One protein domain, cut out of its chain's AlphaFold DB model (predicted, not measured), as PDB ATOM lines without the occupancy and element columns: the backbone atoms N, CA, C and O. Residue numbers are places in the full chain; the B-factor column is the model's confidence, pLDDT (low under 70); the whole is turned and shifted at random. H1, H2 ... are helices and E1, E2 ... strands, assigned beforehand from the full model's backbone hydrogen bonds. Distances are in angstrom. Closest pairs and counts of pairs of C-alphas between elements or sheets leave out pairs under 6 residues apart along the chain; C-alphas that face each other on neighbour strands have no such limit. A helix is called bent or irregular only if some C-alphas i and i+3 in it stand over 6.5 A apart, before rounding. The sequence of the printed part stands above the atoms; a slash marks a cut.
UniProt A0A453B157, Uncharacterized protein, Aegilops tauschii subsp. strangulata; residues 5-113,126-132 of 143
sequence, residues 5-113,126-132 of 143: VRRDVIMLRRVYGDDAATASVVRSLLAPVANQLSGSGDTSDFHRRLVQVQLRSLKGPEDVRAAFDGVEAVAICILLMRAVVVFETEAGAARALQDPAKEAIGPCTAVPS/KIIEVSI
ATOM      1  N   VAL A   5     141.670 155.881 231.845       65.44
ATOM      2  CA  VAL A   5     142.764 156.412 232.677       65.44
ATOM      3  C   VAL A   5     143.895 155.399 232.912       65.44
ATOM      4  O   VAL A   5     145.070 155.756 232.917       65.44
ATOM      5  N   ARG A   6     143.586 154.102 233.074       68.44
ATOM      6  CA  ARG A   6     144.630 153.077 233.277       68.44
ATOM      7  C   ARG A   6     145.463 152.840 232.018       68.44
ATOM      8  O   ARG A   6     146.648 152.532 232.133       68.44
ATOM      9  N   ARG A   7     144.862 152.965 230.830       70.94
ATOM     10  CA  ARG A   7     145.585 152.838 229.556       70.94
ATOM     11  C   ARG A   7     146.515 154.026 229.343       70.94
ATOM     12  O   ARG A   7     147.650 153.818 228.924       70.94
ATOM     13  N   ASP A   8     146.075 155.220 229.722       75.94
ATOM     14  CA  ASP A   8     146.862 156.445 229.575       75.94
ATOM     15  C   ASP A   8     148.138 156.403 230.425       75.94
ATOM     16  O   ASP A   8     149.219 156.718 229.931       75.94
ATOM     17  N   VAL A   9     148.061 155.893 231.662       77.38
ATOM     18  CA  VAL A   9     149.245 155.714 232.528       77.38
ATOM     19  C   VAL A   9     150.237 154.696 231.948       77.38
ATOM     20  O   VAL A   9     151.447 154.902 232.021       77.38
ATOM     21  N   ILE A  10     149.756 153.602 231.346       81.62
ATOM     22  CA  ILE A  10     150.627 152.614 230.683       81.62
ATOM     23  C   ILE A  10     151.330 153.240 229.474       81.62
ATOM     24  O   ILE A  10     152.523 153.007 229.273       81.62
ATOM     25  N   MET A  11     150.614 154.037 228.679       82.25
ATOM     26  CA  MET A  11     151.201 154.732 227.533       82.25
ATOM     27  C   MET A  11     152.222 155.782 227.968       82.25
ATOM     28  O   MET A  11     153.318 155.816 227.416       82.25
ATOM     29  N   LEU A  12     151.915 156.566 229.005       81.62
ATOM     30  CA  LEU A  12     152.848 157.515 229.614       81.62
ATOM     31  C   LEU A  12     154.172 156.850 229.990       81.62
ATOM     32  O   LEU A  12     155.224 157.330 229.586       81.62
ATOM     33  N   ARG A  13     154.119 155.716 230.699       85.75
ATOM     34  CA  ARG A  13     155.324 154.968 231.092       85.75
ATOM     35  C   ARG A  13     156.134 154.502 229.891       85.75
ATOM     36  O   ARG A  13     157.353 154.605 229.896       85.75
ATOM     37  N   ARG A  14     155.463 154.004 228.851       86.44
ATOM     38  CA  ARG A  14     156.126 153.518 227.632       86.44
ATOM     39  C   ARG A  14     156.811 154.627 226.839       86.44
ATOM     40  O   ARG A  14     157.841 154.364 226.235       86.44
ATOM     41  N   VAL A  15     156.221 155.820 226.800       85.38
ATOM     42  CA  VAL A  15     156.710 156.931 225.970       85.38
ATOM     43  C   VAL A  15     157.711 157.805 226.723       85.38
ATOM     44  O   VAL A  15     158.723 158.194 226.151       85.38
ATOM     45  N   TYR A  16     157.441 158.104 227.993       84.00
ATOM     46  CA  TYR A  16     158.186 159.093 228.778       84.00
ATOM     47  C   TYR A  16     158.997 158.488 229.933       84.00
ATOM     48  O   TYR A  16     159.767 159.198 230.574       84.00
ATOM     49  N   GLY A  17     158.847 157.190 230.207       90.12
ATOM     50  CA  GLY A  17     159.488 156.519 231.337       90.12
ATOM     51  C   GLY A  17     158.682 156.596 232.637       90.12
ATOM     52  O   GLY A  17     157.667 157.294 232.744       90.12
ATOM     53  N   ASP A  18     159.123 155.832 233.636       90.50
ATOM     54  CA  ASP A  18     158.390 155.660 234.894       90.50
ATOM     55  C   ASP A  18     158.337 156.935 235.745       90.50
ATOM     56  O   ASP A  18     157.283 157.234 236.320       90.50
ATOM     57  N   ASP A  19     159.419 157.714 235.781       92.44
ATOM     58  CA  ASP A  19     159.486 158.950 236.567       92.44
ATOM     59  C   ASP A  19     158.541 160.016 236.015       92.44
ATOM     60  O   ASP A  19     157.707 160.549 236.748       92.44
ATOM     61  N   ALA A  20     158.592 160.263 234.704       90.94
ATOM     62  CA  ALA A  20     157.705 161.212 234.039       90.94
ATOM     63  C   ALA A  20     156.232 160.798 234.165       90.94
ATOM     64  O   ALA A  20     155.360 161.634 234.416       90.94
ATOM     65  N   ALA A  21     155.929 159.501 234.053       90.50
ATOM     66  CA  ALA A  21     154.575 158.993 234.258       90.50
ATOM     67  C   ALA A  21     154.090 159.195 235.702       90.50
ATOM     68  O   ALA A  21     152.948 159.603 235.919       90.50
ATOM     69  N   THR A  22     154.954 158.935 236.684       92.12
ATOM     70  CA  THR A  22     154.657 159.131 238.109       92.12
ATOM     71  C   THR A  22     154.425 160.607 238.410       92.12
ATOM     72  O   THR A  22     153.365 160.956 238.928       92.12
ATOM     73  N   ALA A  23     155.334 161.486 237.983       92.62
ATOM     74  CA  ALA A  23     155.179 162.930 238.109       92.62
ATOM     75  C   ALA A  23     153.874 163.422 237.451       92.62
ATOM     76  O   ALA A  23     153.155 164.230 238.035       92.62
ATOM     77  N   SER A  24     153.512 162.900 236.271       91.75
ATOM     78  CA  SER A  24     152.283 163.281 235.549       91.75
ATOM     79  C   SER A  24     151.008 162.877 236.285       91.75
ATOM     80  O   SER A  24     150.042 163.645 236.342       91.75
ATOM     81  N   VAL A  25     150.998 161.675 236.869       91.06
ATOM     82  CA  VAL A  25     149.896 161.203 237.715       91.06
ATOM     83  C   VAL A  25     149.771 162.084 238.950       91.06
ATOM     84  O   VAL A  25     148.673 162.550 239.243       91.06
ATOM     85  N   VAL A  26     150.882 162.370 239.633       93.44
ATOM     86  CA  VAL A  26     150.884 163.212 240.836       93.44
ATOM     87  C   VAL A  26     150.425 164.636 240.523       93.44
ATOM     88  O   VAL A  26     149.517 165.136 241.182       93.44
ATOM     89  N   ARG A  27     150.962 165.265 239.470       92.06
ATOM     90  CA  ARG A  27     150.534 166.597 239.015       92.06
ATOM     91  C   ARG A  27     149.039 166.625 238.686       92.06
ATOM     92  O   ARG A  27     148.355 167.584 239.020       92.06
ATOM     93  N   SER A  28     148.516 165.569 238.058       91.50
ATOM     94  CA  SER A  28     147.078 165.453 237.781       91.50
ATOM     95  C   SER A  28     146.250 165.309 239.059       91.50
ATOM     96  O   SER A  28     145.215 165.957 239.169       91.50
ATOM     97  N   LEU A  29     146.710 164.511 240.029       92.25
ATOM     98  CA  LEU A  29     146.045 164.333 241.324       92.25
ATOM     99  C   LEU A  29     145.987 165.629 242.138       92.25
ATOM    100  O   LEU A  29     144.981 165.894 242.783       92.25
ATOM    101  N   LEU A  30     147.036 166.448 242.085       91.50
ATOM    102  CA  LEU A  30     147.114 167.699 242.838       91.50
ATOM    103  C   LEU A  30     146.389 168.876 242.177       91.50
ATOM    104  O   LEU A  30     146.173 169.892 242.833       91.50
ATOM    105  N   ALA A  31     145.981 168.753 240.910       90.00
ATOM    106  CA  ALA A  31     145.322 169.831 240.171       90.00
ATOM    107  C   ALA A  31     144.135 170.491 240.915       90.00
ATOM    108  O   ALA A  31     144.044 171.718 240.872       90.00
ATOM    109  N   PRO A  32     143.261 169.760 241.643       89.75
ATOM    110  CA  PRO A  32     142.153 170.378 242.378       89.75
ATOM    111  C   PRO A  32     142.583 171.235 243.580       89.75
ATOM    112  O   PRO A  32     141.824 172.097 244.015       89.75
ATOM    113  N   VAL A  33     143.779 170.999 244.129       89.31
ATOM    114  CA  VAL A  33     144.255 171.629 245.373       89.31
ATOM    115  C   VAL A  33     145.471 172.524 245.184       89.31
ATOM    116  O   VAL A  33     145.840 173.221 246.116       89.31
ATOM    117  N   ALA A  34     146.061 172.578 243.989       87.44
ATOM    118  CA  ALA A  34     147.325 173.268 243.719       87.44
ATOM    119  C   ALA A  34     147.383 174.728 244.218       87.44
ATOM    120  O   ALA A  34     148.417 175.166 244.719       87.44
ATOM    121  N   ASN A  35     146.267 175.461 244.149       86.62
ATOM    122  CA  ASN A  35     146.187 176.860 244.590       86.62
ATOM    123  C   ASN A  35     146.019 177.035 246.113       86.62
ATOM    124  O   ASN A  35     146.018 178.162 246.595       86.62
ATOM    125  N   GLN A  36     145.827 175.944 246.857       87.25
ATOM    126  CA  GLN A  36     145.603 175.931 248.307       87.25
ATOM    127  C   GLN A  36     146.820 175.404 249.080       87.25
ATOM    128  O   GLN A  36     146.842 175.488 250.302       87.25
ATOM    129  N   LEU A  37     147.815 174.848 248.379       87.44
ATOM    130  CA  LEU A  37     149.000 174.260 248.997       87.44
ATOM    131  C   LEU A  37     150.065 175.324 249.247       87.44
ATOM    132  O   LEU A  37     150.431 176.101 248.360       87.44
ATOM    133  N   SER A  38     150.622 175.300 250.448       83.44
ATOM    134  CA  SER A  38     151.748 176.130 250.844       83.44
ATOM    135  C   SER A  38     152.953 175.811 249.965       83.44
ATOM    136  O   SER A  38     153.312 174.647 249.786       83.44
ATOM    137  N   GLY A  39     153.612 176.836 249.425       73.12
ATOM    138  CA  GLY A  39     154.825 176.658 248.622       73.12
ATOM    139  C   GLY A  39     154.602 176.095 247.214       73.12
ATOM    140  O   GLY A  39     155.580 175.747 246.563       73.12
ATOM    141  N   SER A  40     153.364 176.042 246.702       66.00
ATOM    142  CA  SER A  40     153.115 175.599 245.316       66.00
ATOM    143  C   SER A  40     153.696 176.537 244.243       66.00
ATOM    144  O   SER A  40     153.810 176.141 243.086       66.00
ATOM    145  N   GLY A  41     154.096 177.757 244.627       63.38
ATOM    146  CA  GLY A  41     154.786 178.720 243.763       63.38
ATOM    147  C   GLY A  41     156.280 178.444 243.546       63.38
ATOM    148  O   GLY A  41     156.834 178.967 242.584       63.38
ATOM    149  N   ASP A  42     156.919 177.625 244.394       66.38
ATOM    150  CA  ASP A  42     158.316 177.188 244.244       66.38
ATOM    151  C   ASP A  42     158.345 175.688 243.904       66.38
ATOM    152  O   ASP A  42     158.391 174.804 244.765       66.38
ATOM    153  N   THR A  43     158.182 175.385 242.616       64.31
ATOM    154  CA  THR A  43     157.855 174.032 242.147       64.31
ATOM    155  C   THR A  43     159.035 173.068 242.166       64.31
ATOM    156  O   THR A  43     158.806 171.855 242.175       64.31
ATOM    157  N   SER A  44     160.279 173.567 242.190       73.25
ATOM    158  CA  SER A  44     161.469 172.718 242.049       73.25
ATOM    159  C   SER A  44     161.637 171.763 243.225       73.25
ATOM    160  O   SER A  44     161.930 170.587 243.013       73.25
ATOM    161  N   ASP A  45     161.355 172.215 244.449       85.12
ATOM    162  CA  ASP A  45     161.546 171.413 245.665       85.12
ATOM    163  C   ASP A  45     160.231 170.923 246.288       85.12
ATOM    164  O   ASP A  45     160.240 170.045 247.154       85.12
ATOM    165  N   PHE A  46     159.082 171.400 245.796       90.81
ATOM    166  CA  PHE A  46     157.762 171.008 246.295       90.81
ATOM    167  C   PHE A  46     157.543 169.483 246.300       90.81
ATOM    168  O   PHE A  46     156.951 168.940 247.234       90.81
ATOM    169  N   HIS A  47     158.084 168.769 245.306       93.19
ATOM    170  CA  HIS A  47     157.982 167.309 245.204       93.19
ATOM    171  C   HIS A  47     158.554 166.555 246.417       93.19
ATOM    172  O   HIS A  47     158.079 165.464 246.725       93.19
ATOM    173  N   ARG A  48     159.516 167.135 247.152       94.94
ATOM    174  CA  ARG A  48     160.123 166.508 248.340       94.94
ATOM    175  C   ARG A  48     159.162 166.399 249.524       94.94
ATOM    176  O   ARG A  48     159.391 165.617 250.438       94.94
ATOM    177  N   ARG A  49     158.062 167.157 249.503       95.81
ATOM    178  CA  ARG A  49     156.970 167.089 250.487       95.81
ATOM    179  C   ARG A  49     155.881 166.091 250.100       95.81
ATOM    180  O   ARG A  49     154.907 165.941 250.835       95.81
ATOM    181  N   LEU A  50     156.013 165.441 248.947       96.56
ATOM    182  CA  LEU A  50     154.999 164.555 248.399       96.56
ATOM    183  C   LEU A  50     155.387 163.096 248.598       96.56
ATOM    184  O   LEU A  50     156.504 162.674 248.299       96.56
ATOM    185  N   VAL A  51     154.409 162.301 249.011       97.31
ATOM    186  CA  VAL A  51     154.496 160.842 248.986       97.31
ATOM    187  C   VAL A  51     153.355 160.313 248.141       97.31
ATOM    188  O   VAL A  51     152.190 160.652 248.358       97.31
ATOM    189  N   GLN A  52     153.683 159.460 247.176       96.62
ATOM    190  CA  GLN A  52     152.671 158.703 246.461       96.62
ATOM    191  C   GLN A  52     152.417 157.387 247.192       96.62
ATOM    192  O   GLN A  52     153.357 156.677 247.545       96.62
ATOM    193  N   VAL A  53     151.148 157.029 247.357       96.25
ATOM    194  CA  VAL A  53     150.737 155.786 248.008       96.25
ATOM    195  C   VAL A  53     149.939 154.933 247.032       96.25
ATOM    196  O   VAL A  53     148.951 155.390 246.449       96.25
ATOM    197  N   GLN A  54     150.361 153.683 246.845       94.56
ATOM    198  CA  GLN A  54     149.604 152.686 246.091       94.56
ATOM    199  C   GLN A  54     148.637 151.975 247.045       94.56
ATOM    200  O   GLN A  54     149.023 151.058 247.764       94.56
ATOM    201  N   LEU A  55     147.377 152.406 247.058       93.88
ATOM    202  CA  LEU A  55     146.366 151.941 248.007       93.88
ATOM    203  C   LEU A  55     146.115 150.433 247.870       93.88
ATOM    204  O   LEU A  55     145.899 149.927 246.765       93.88
ATOM    205  N   ARG A  56     146.100 149.720 249.004       92.12
ATOM    206  CA  ARG A  56     145.745 148.289 249.068       92.12
ATOM    207  C   ARG A  56     144.234 148.041 249.146       92.12
ATOM    208  O   ARG A  56     143.781 146.967 248.766       92.12
ATOM    209  N   SER A  57     143.454 149.019 249.603       89.75
ATOM    210  CA  SER A  57     141.994 148.942 249.709       89.75
ATOM    211  C   SER A  57     141.332 150.270 249.339       89.75
ATOM    212  O   SER A  57     142.004 151.290 249.181       89.75
ATOM    213  N   LEU A  58     140.009 150.242 249.156       85.19
ATOM    214  CA  LEU A  58     139.207 151.441 248.916       85.19
ATOM    215  C   LEU A  58     139.158 152.250 250.217       85.19
ATOM    216  O   LEU A  58     138.412 151.907 251.129       85.19
ATOM    217  N   LYS A  59     140.005 153.273 250.310       85.69
ATOM    218  CA  LYS A  59     140.055 154.233 251.414       85.69
ATOM    219  C   LYS A  59     139.737 155.621 250.883       85.69
ATOM    220  O   LYS A  59     140.209 155.972 249.799       85.69
ATOM    221  N   GLY A  60     138.953 156.379 251.644       89.38
ATOM    222  CA  GLY A  60     138.682 157.780 251.343       89.38
ATOM    223  C   GLY A  60     139.884 158.676 251.672       89.38
ATOM    224  O   GLY A  60     140.838 158.230 252.319       89.38
ATOM    225  N   PRO A  61     139.859 159.951 251.246       92.06
ATOM    226  CA  PRO A  61     140.951 160.888 251.505       92.06
ATOM    227  C   PRO A  61     141.165 161.148 253.005       92.06
ATOM    228  O   PRO A  61     142.315 161.260 253.427       92.06
ATOM    229  N   GLU A  62     140.106 161.121 253.819       92.81
ATOM    230  CA  GLU A  62     140.192 161.240 255.284       92.81
ATOM    231  C   GLU A  62     140.860 160.026 255.947       92.81
ATOM    232  O   GLU A  62     141.718 160.186 256.814       92.81
ATOM    233  N   ASP A  63     140.542 158.803 255.507       92.62
ATOM    234  CA  ASP A  63     141.156 157.579 256.045       92.62
ATOM    235  C   ASP A  63     142.661 157.530 255.767       92.62
ATOM    236  O   ASP A  63     143.449 157.021 256.567       92.62
ATOM    237  N   VAL A  64     143.059 158.018 254.589       93.44
ATOM    238  CA  VAL A  64     144.469 158.135 254.224       93.44
ATOM    239  C   VAL A  64     145.117 159.233 255.049       93.44
ATOM    240  O   VAL A  64     146.162 158.980 255.634       93.44
ATOM    241  N   ARG A  65     144.491 160.410 255.166       94.50
ATOM    242  CA  ARG A  65     144.985 161.517 255.992       94.50
ATOM    243  C   ARG A  65     145.240 161.077 257.433       94.50
ATOM    244  O   ARG A  65     146.327 161.311 257.937       94.50
ATOM    245  N   ALA A  66     144.288 160.388 258.061       92.81
ATOM    246  CA  ALA A  66     144.383 159.926 259.448       92.81
ATOM    247  C   ALA A  66     145.533 158.932 259.705       92.81
ATOM    248  O   ALA A  66     145.893 158.685 260.854       92.81
ATOM    249  N   ALA A  67     146.114 158.346 258.657       93.19
ATOM    250  CA  ALA A  67     147.230 157.418 258.782       93.19
ATOM    251  C   ALA A  67     148.607 158.093 258.785       93.19
ATOM    252  O   ALA A  67     149.608 157.410 259.026       93.19
ATOM    253  N   PHE A  68     148.679 159.394 258.505       93.62
ATOM    254  CA  PHE A  68     149.922 160.153 258.435       93.62
ATOM    255  C   PHE A  68     149.834 161.414 259.301       93.62
ATOM    256  O   PHE A  68     148.808 162.084 259.352       93.62
ATOM    257  N   ASP A  69     150.946 161.767 259.941       92.50
ATOM    258  CA  ASP A  69     151.056 162.980 260.750       92.50
ATOM    259  C   ASP A  69     151.632 164.141 259.928       92.50
ATOM    260  O   ASP A  69     152.478 163.935 259.053       92.50
ATOM    261  N   GLY A  70     151.222 165.376 260.239       93.69
ATOM    262  CA  GLY A  70     151.727 166.584 259.568       93.69
ATOM    263  C   GLY A  70     151.323 166.675 258.092       93.69
ATOM    264  O   GLY A  70     152.132 167.059 257.244       93.69
ATOM    265  N   VAL A  71     150.095 166.252 257.781       95.38
ATOM    266  CA  VAL A  71     149.526 166.265 256.428       95.38
ATOM    267  C   VAL A  71     148.826 167.590 256.153       95.38
ATOM    268  O   VAL A  71     147.824 167.932 256.786       95.38
ATOM    269  N   GLU A  72     149.295 168.279 255.120       94.88
ATOM    270  CA  GLU A  72     148.639 169.460 254.571       94.88
ATOM    271  C   GLU A  72     147.447 169.062 253.695       94.88
ATOM    272  O   GLU A  72     146.363 169.611 253.846       94.88
ATOM    273  N   ALA A  73     147.599 168.071 252.816       95.88
ATOM    274  CA  ALA A  73     146.507 167.624 251.954       95.88
ATOM    275  C   ALA A  73     146.658 166.168 251.511       95.88
ATOM    276  O   ALA A  73     147.758 165.620 251.455       95.88
ATOM    277  N   VAL A  74     145.543 165.555 251.126       96.50
ATOM    278  CA  VAL A  74     145.500 164.263 250.441       96.50
ATOM    279  C   VAL A  74     144.662 164.399 249.181       96.50
ATOM    280  O   VAL A  74     143.572 164.961 249.226       96.50
ATOM    281  N   ALA A  75     145.142 163.849 248.068       95.44
ATOM    282  CA  ALA A  75     144.375 163.706 246.834       95.44
ATOM    283  C   ALA A  75     144.369 162.247 246.376       95.44
ATOM    284  O   ALA A  75     145.424 161.618 246.282       95.44
ATOM    285  N   ILE A  76     143.195 161.697 246.071       94.75
ATOM    286  CA  ILE A  76     143.005 160.285 245.731       94.75
ATOM    287  C   ILE A  76     142.306 160.146 244.387       94.75
ATOM    288  O   ILE A  76     141.311 160.807 244.113       94.75
ATOM    289  N   CYS A  77     142.781 159.204 243.572       92.12
ATOM    290  CA  CYS A  77     141.995 158.628 242.489       92.12
ATOM    291  C   CYS A  77     141.799 157.132 242.751       92.12
ATOM    292  O   CYS A  77     142.697 156.312 242.521       92.12
ATOM    293  N   ILE A  78     140.596 156.768 243.199       86.31
ATOM    294  CA  ILE A  78     140.239 155.390 243.562       86.31
ATOM    295  C   ILE A  78     140.336 154.451 242.347       86.31
ATOM    296  O   ILE A  78     140.797 153.319 242.467       86.31
ATOM    297  N   LEU A  79     140.014 154.926 241.136       87.12
ATOM    298  CA  LEU A  79     140.117 154.116 239.910       87.12
ATOM    299  C   LEU A  79     141.554 153.649 239.618       87.12
ATOM    300  O   LEU A  79     141.766 152.566 239.049       87.12
ATOM    301  N   LEU A  80     142.540 154.454 240.018       87.88
ATOM    302  CA  LEU A  80     143.965 154.140 239.924       87.88
ATOM    303  C   LEU A  80     144.521 153.480 241.190       87.88
ATOM    304  O   LEU A  80     145.657 153.008 241.162       87.88
ATOM    305  N   MET A  81     143.738 153.418 242.273       92.50
ATOM    306  CA  MET A  81     144.196 153.013 243.604       92.50
ATOM    307  C   MET A  81     145.438 153.808 244.029       92.50
ATOM    308  O   MET A  81     146.402 153.246 244.544       92.50
ATOM    309  N   ARG A  82     145.452 155.118 243.749       94.25
ATOM    310  CA  ARG A  82     146.580 156.003 244.061       94.25
ATOM    311  C   ARG A  82     146.129 157.176 244.900       94.25
ATOM    312  O   ARG A  82     145.127 157.812 244.576       94.25
ATOM    313  N   ALA A  83     146.922 157.469 245.919       95.88
ATOM    314  CA  ALA A  83     146.836 158.686 246.699       95.88
ATOM    315  C   ALA A  83     148.149 159.467 246.596       95.88
ATOM    316  O   ALA A  83     149.221 158.881 246.426       95.88
ATOM    317  N   VAL A  84     148.054 160.783 246.714       96.75
ATOM    318  CA  VAL A  84     149.182 161.677 246.964       96.75
ATOM    319  C   VAL A  84     148.937 162.332 248.304       96.75
ATOM    320  O   VAL A  84     147.894 162.951 248.506       96.75
ATOM    321  N   VAL A  85     149.898 162.171 249.203       97.00
ATOM    322  CA  VAL A  85     149.923 162.827 250.505       97.00
ATOM    323  C   VAL A  85     150.899 163.990 250.406       97.00
ATOM    324  O   VAL A  85     152.064 163.801 250.047       97.00
ATOM    325  N   VAL A  86     150.405 165.188 250.690       96.75
ATOM    326  CA  VAL A  86     151.177 166.423 250.772       96.75
ATOM    327  C   VAL A  86     151.463 166.675 252.243       96.75
ATOM    328  O   VAL A  86     150.543 166.905 253.027       96.75
ATOM    329  N   PHE A  87     152.731 166.620 252.628       96.19
ATOM    330  CA  PHE A  87     153.162 166.924 253.987       96.19
ATOM    331  C   PHE A  87     153.437 168.412 254.146       96.19
ATOM    332  O   PHE A  87     153.893 169.070 253.214       96.19
ATOM    333  N   GLU A  88     153.259 168.942 255.352       94.38
ATOM    334  CA  GLU A  88     153.663 170.310 255.706       94.38
ATOM    335  C   GLU A  88     155.174 170.530 255.516       94.38
ATOM    336  O   GLU A  88     155.617 171.630 255.201       94.38
ATOM    337  N   THR A  89     155.982 169.472 255.665       94.25
ATOM    338  CA  THR A  89     157.449 169.539 255.599       94.25
ATOM    339  C   THR A  89     158.056 168.345 254.862       94.25
ATOM    340  O   THR A  89     157.503 167.244 254.872       94.25
ATOM    341  N   GLU A  90     159.241 168.541 254.274       95.06
ATOM    342  CA  GLU A  90     160.037 167.466 253.655       95.06
ATOM    343  C   GLU A  90     160.379 166.367 254.672       95.06
ATOM    344  O   GLU A  90     160.275 165.177 254.379       95.06
ATOM    345  N   ALA A  91     160.698 166.750 255.911       95.56
ATOM    346  CA  ALA A  91     160.975 165.799 256.984       95.56
ATOM    347  C   ALA A  91     159.767 164.893 257.300       95.56
ATOM    348  O   ALA A  91     159.952 163.725 257.639       95.56
ATOM    349  N   GLY A  92     158.536 165.409 257.184       95.56
ATOM    350  CA  GLY A  92     157.314 164.611 257.324       95.56
ATOM    351  C   GLY A  92     157.203 163.529 256.249       95.56
ATOM    352  O   GLY A  92     157.005 162.358 256.577       95.56
ATOM    353  N   ALA A  93     157.434 163.904 254.990       96.56
ATOM    354  CA  ALA A  93     157.445 162.973 253.867       96.56
ATOM    355  C   ALA A  93     158.546 161.908 254.015       96.56
ATOM    356  O   ALA A  93     158.279 160.715 253.862       96.56
ATOM    357  N   ALA A  94     159.763 162.313 254.393       96.25
ATOM    358  CA  ALA A  94     160.882 161.399 254.607       96.25
ATOM    359  C   ALA A  94     160.586 160.354 255.698       96.25
ATOM    360  O   ALA A  94     160.859 159.170 255.500       96.25
ATOM    361  N   ARG A  95     159.966 160.761 256.816       95.81
ATOM    362  CA  ARG A  95     159.530 159.826 257.868       95.81
ATOM    363  C   ARG A  95     158.489 158.835 257.354       95.81
ATOM    364  O   ARG A  95     158.605 157.646 257.623       95.81
ATOM    365  N   ALA A  96     157.501 159.304 256.593       94.81
ATOM    366  CA  ALA A  96     156.456 158.443 256.046       94.81
ATOM    367  C   ALA A  96     156.998 157.379 255.077       94.81
ATOM    368  O   ALA A  96     156.496 156.259 255.062       94.81
ATOM    369  N   LEU A  97     158.039 157.701 254.302       95.62
ATOM    370  CA  LEU A  97     158.711 156.750 253.406       95.62
ATOM    371  C   LEU A  97     159.496 155.663 254.152       95.62
ATOM    372  O   LEU A  97     159.753 154.604 253.584       95.62
ATOM    373  N   GLN A  98     159.894 155.927 255.396       94.62
ATOM    374  CA  GLN A  98     160.695 155.018 256.220       94.62
ATOM    375  C   GLN A  98     159.861 154.232 257.240       94.62
ATOM    376  O   GLN A  98     160.389 153.314 257.863       94.62
ATOM    377  N   ASP A  99     158.586 154.582 257.432       91.44
ATOM    378  CA  ASP A  99     157.720 153.968 258.439       91.44
ATOM    379  C   ASP A  99     157.052 152.684 257.898       91.44
ATOM    380  O   ASP A  99     156.125 152.762 257.079       91.44
ATOM    381  N   PRO A 100     157.452 151.488 258.375       85.44
ATOM    382  CA  PRO A 100     156.873 150.226 257.921       85.44
ATOM    383  C   PRO A 100     155.389 150.087 258.289       85.44
ATOM    384  O   PRO A 100     154.663 149.350 257.623       85.44
ATOM    385  N   ALA A 101     154.882 150.816 259.294       84.19
ATOM    386  CA  ALA A 101     153.460 150.786 259.633       84.19
ATOM    387  C   ALA A 101     152.580 151.321 258.487       84.19
ATOM    388  O   ALA A 101     151.407 150.947 258.373       84.19
ATOM    389  N   LYS A 102     153.137 152.148 257.588       87.00
ATOM    390  CA  LYS A 102     152.410 152.689 256.430       87.00
ATOM    391  C   LYS A 102     152.131 151.639 255.355       87.00
ATOM    392  O   LYS A 102     151.214 151.832 254.553       87.00
ATOM    393  N   GLU A 103     152.794 150.478 255.392       82.06
ATOM    394  CA  GLU A 103     152.491 149.357 254.491       82.06
ATOM    395  C   GLU A 103     151.038 148.870 254.593       82.06
ATOM    396  O   GLU A 103     150.502 148.328 253.620       82.06
ATOM    397  N   ALA A 104     150.380 149.087 255.738       87.81
ATOM    398  CA  ALA A 104     148.971 148.761 255.932       87.81
ATOM    399  C   ALA A 104     148.034 149.600 255.040       87.81
ATOM    400  O   ALA A 104     146.973 149.123 254.637       87.81
ATOM    401  N   ILE A 105     148.414 150.840 254.707       91.25
ATOM    402  CA  ILE A 105     147.713 151.665 253.707       91.25
ATOM    403  C   ILE A 105     148.137 151.216 252.306       91.25
ATOM    404  O   ILE A 105     147.297 151.012 251.423       91.25
ATOM    405  N   GLY A 106     149.444 151.038 252.122       93.00
ATOM    406  CA  GLY A 106     150.052 150.515 250.912       93.00
ATOM    407  C   GLY A 106     151.475 151.023 250.691       93.00
ATOM    408  O   GLY A 106     151.962 151.845 251.467       93.00
ATOM    409  N   PRO A 107     152.165 150.530 249.646       93.94
ATOM    410  CA  PRO A 107     153.521 150.966 249.333       93.94
ATOM    411  C   PRO A 107     153.593 152.485 249.149       93.94
ATOM    412  O   PRO A 107     152.847 153.051 248.342       93.94
ATOM    413  N   CYS A 108     154.497 153.112 249.896       95.75
ATOM    414  CA  CYS A 108     154.796 154.536 249.824       95.75
ATOM    415  C   CYS A 108     156.054 154.744 248.977       95.75
ATOM    416  O   CYS A 108     157.056 154.058 249.165       95.75
ATOM    417  N   THR A 109     156.005 155.679 248.034       95.56
ATOM    418  CA  THR A 109     157.126 155.988 247.141       95.56
ATOM    419  C   THR A 109     157.355 157.487 247.072       95.56
ATOM    420  O   THR A 109     156.391 158.258 247.012       95.56
ATOM    421  N   ALA A 110     158.626 157.887 247.037       96.31
ATOM    422  CA  ALA A 110     159.005 159.270 246.788       96.31
ATOM    423  C   ALA A 110     158.483 159.723 245.419       96.31
ATOM    424  O   ALA A 110     158.375 158.928 244.480       96.31
ATOM    425  N   VAL A 111     158.141 161.003 245.318       95.94
ATOM    426  CA  VAL A 111     157.670 161.601 244.071       95.94
ATOM    427  C   VAL A 111     158.864 162.222 243.338       95.94
ATOM    428  O   VAL A 111     159.584 163.004 243.951       95.94
ATOM    429  N   PRO A 112     159.098 161.905 242.050       94.25
ATOM    430  CA  PRO A 112     160.104 162.592 241.238       94.25
ATOM    431  C   PRO A 112     159.793 164.085 241.087       94.25
ATOM    432  O   PRO A 112     158.659 164.506 241.321       94.25
ATOM    433  N   SER A 113     160.759 164.885 240.618       92.56
ATOM    434  CA  SER A 113     160.483 166.294 240.305       92.56
ATOM    435  C   SER A 113     159.255 166.415 239.402       92.56
ATOM    436  O   SER A 113     159.134 165.723 238.385       92.56
ATOM    437  N   LYS A 126     137.115 165.677 238.221       76.81
ATOM    438  CA  LYS A 126     135.834 165.228 238.799       76.81
ATOM    439  C   LYS A 126     135.883 163.851 239.471       76.81
ATOM    440  O   LYS A 126     134.944 163.507 240.174       76.81
ATOM    441  N   ILE A 127     136.918 163.052 239.204       85.81
ATOM    442  CA  ILE A 127     137.102 161.723 239.813       85.81
ATOM    443  C   ILE A 127     138.230 161.711 240.852       85.81
ATOM    444  O   ILE A 127     138.692 160.637 241.242       85.81
ATOM    445  N   ILE A 128     138.717 162.897 241.232       91.12
ATOM    446  CA  ILE A 128     139.712 163.075 242.282       91.12
ATOM    447  C   ILE A 128     138.982 163.529 243.540       91.12
ATOM    448  O   ILE A 128     138.276 164.535 243.531       91.12
ATOM    449  N   GLU A 129     139.181 162.786 244.620       93.44
ATOM    450  CA  GLU A 129     138.688 163.131 245.949       93.44
ATOM    451  C   GLU A 129     139.827 163.743 246.757       93.44
ATOM    452  O   GLU A 129     140.966 163.276 246.675       93.44
ATOM    453  N   VAL A 130     139.537 164.794 247.521       93.31
ATOM    454  CA  VAL A 130     140.557 165.554 248.248       93.31
ATOM    455  C   VAL A 130     140.173 165.738 249.708       93.31
ATOM    456  O   VAL A 130     138.995 165.865 250.028       93.31
ATOM    457  N   SER A 131     141.178 165.764 250.575       93.75
ATOM    458  CA  SER A 131     141.062 166.144 251.981       93.75
ATOM    459  C   SER A 131     142.115 167.199 252.290       93.75
ATOM    460  O   SER A 131     143.303 166.998 252.038       93.75
ATOM    461  N   ILE A 132     141.672 168.328 252.824       88.44
ATOM    462  CA  ILE A 132     142.474 169.473 253.269       88.44
ATOM    463  C   ILE A 132     141.930 169.784 254.669       88.44
ATOM    464  O   ILE A 132     140.709 169.712 254.834       88.44
TER     465      ILE A 132
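What this domain is: This is residues 5 to 113 and 126 to 132 of the 143 residues of an uncharacterized protein of Aegilops tauschii subsp. strangulata (UniProt A0A453B157). What shape do these coordinates make? A twisted sheet of five strands is the middle layer of three, with H1b, one arm of a long bent helix, crossing one face and H4 and the short H3 packed on the other. The first arm, H1a, folds back on H1b, away from the sheet. What are the parts? The printed part has 116 residues with five named helices and five named strands, in the order H1 H2 E1 H3 E2 E3 H4 H5 E4 E5, class mixed. The sheet's order is E4 E1 E3 E2 E5, antiparallel. How large is it? It is compact and rounded, with a radius of gyration of the C-alphas of 13.1 A and spans of 35 by 33 by 28 A.

How they stand to each other: How does the first helix run? H1, residues 5 to 30, was assigned as one helix by its hydrogen bonds but is bent, with C-alphas 15 and 18 9.2 A apart. Its arms H1a, residues 5 to 15, and H1b, residues 18 to 30, touch, with closest C-alphas Leu 12 and Ala 21 at 5.2 A, and run opposite ways at a tilt of 37 degrees, only just steep. How do the strands pair? E1, residues 50 to 54, is the antiparallel neighbour of E3, residues 82 to 87, with N 53 and O 83 2.8 A apart, and E2, residues 71 to 77, makes a hairpin with E3, with N 75 and O 84 2.9 A apart. The edge strands are E4, residues 108 to 110, neighbour of E1 with N 109 and O 52 2.9 A apart, and E5, residues 129 to 131, neighbour of E2 with N 74 and O 131 2.8 A apart; these four pairs are within hydrogen-bond range. Which helices are on the sheet? H1b has a height over the sheet of 9.0 A and runs across the strands, at 73 degrees to E3 on the local plane; H2, residues 43 to 49, is on the same face, over none of the strands. On the opposite face H4, residues 90 to 98, lies over E1 and runs along the strands, with closest C-alphas Val 51 and Ala 93 at 6.1 A, and H3, residues 61 to 65, lies only just over E2, with 3 C-alphas on it. H5, residues 100 to 104, only grazes the sheet. What of crossovers and helix backbones? E1, H3, E2 and E3, H4 H5, E4 are split strand-helix-strand units, each with two strands running the same way and another between them, and both crossovers are right-handed. In H1a, H1b, H3 and H4 every O i to N i+4 pair is within hydrogen-bond range; H2 has 0 of 3 and H5 0 of 1, beside 2 of 4 and 2 of 2 O i to N i+3 pairs.

Where its parts are: Where does the first element begin? H1a begins with C-alpha 5 at (142.764, 156.412, 232.677) and spans 15.5 A; H1b spans 18.3 A. How long are the others? E2 spans 17.6 A, E3 16.2 A, E1 13.2 A and H4 12.7 A; H2 is irregular, with C-alphas 44 and 47 7.2 A apart. Where does the last element end? E5 ends with C-alpha 131 at (141.062, 166.144, 251.981).

The domain as a whole: Is anything missing? Residues 114 to 125 are not printed, and C-alphas 113 and 126 are 24.7 A apart across the cut. Which link is long? The link from H1 to H2, 12 residues, is long. Where is confidence low? Residues 5 to 6 and 40 to 43 have a pLDDT under 70; the mean of the printed part is 89.5.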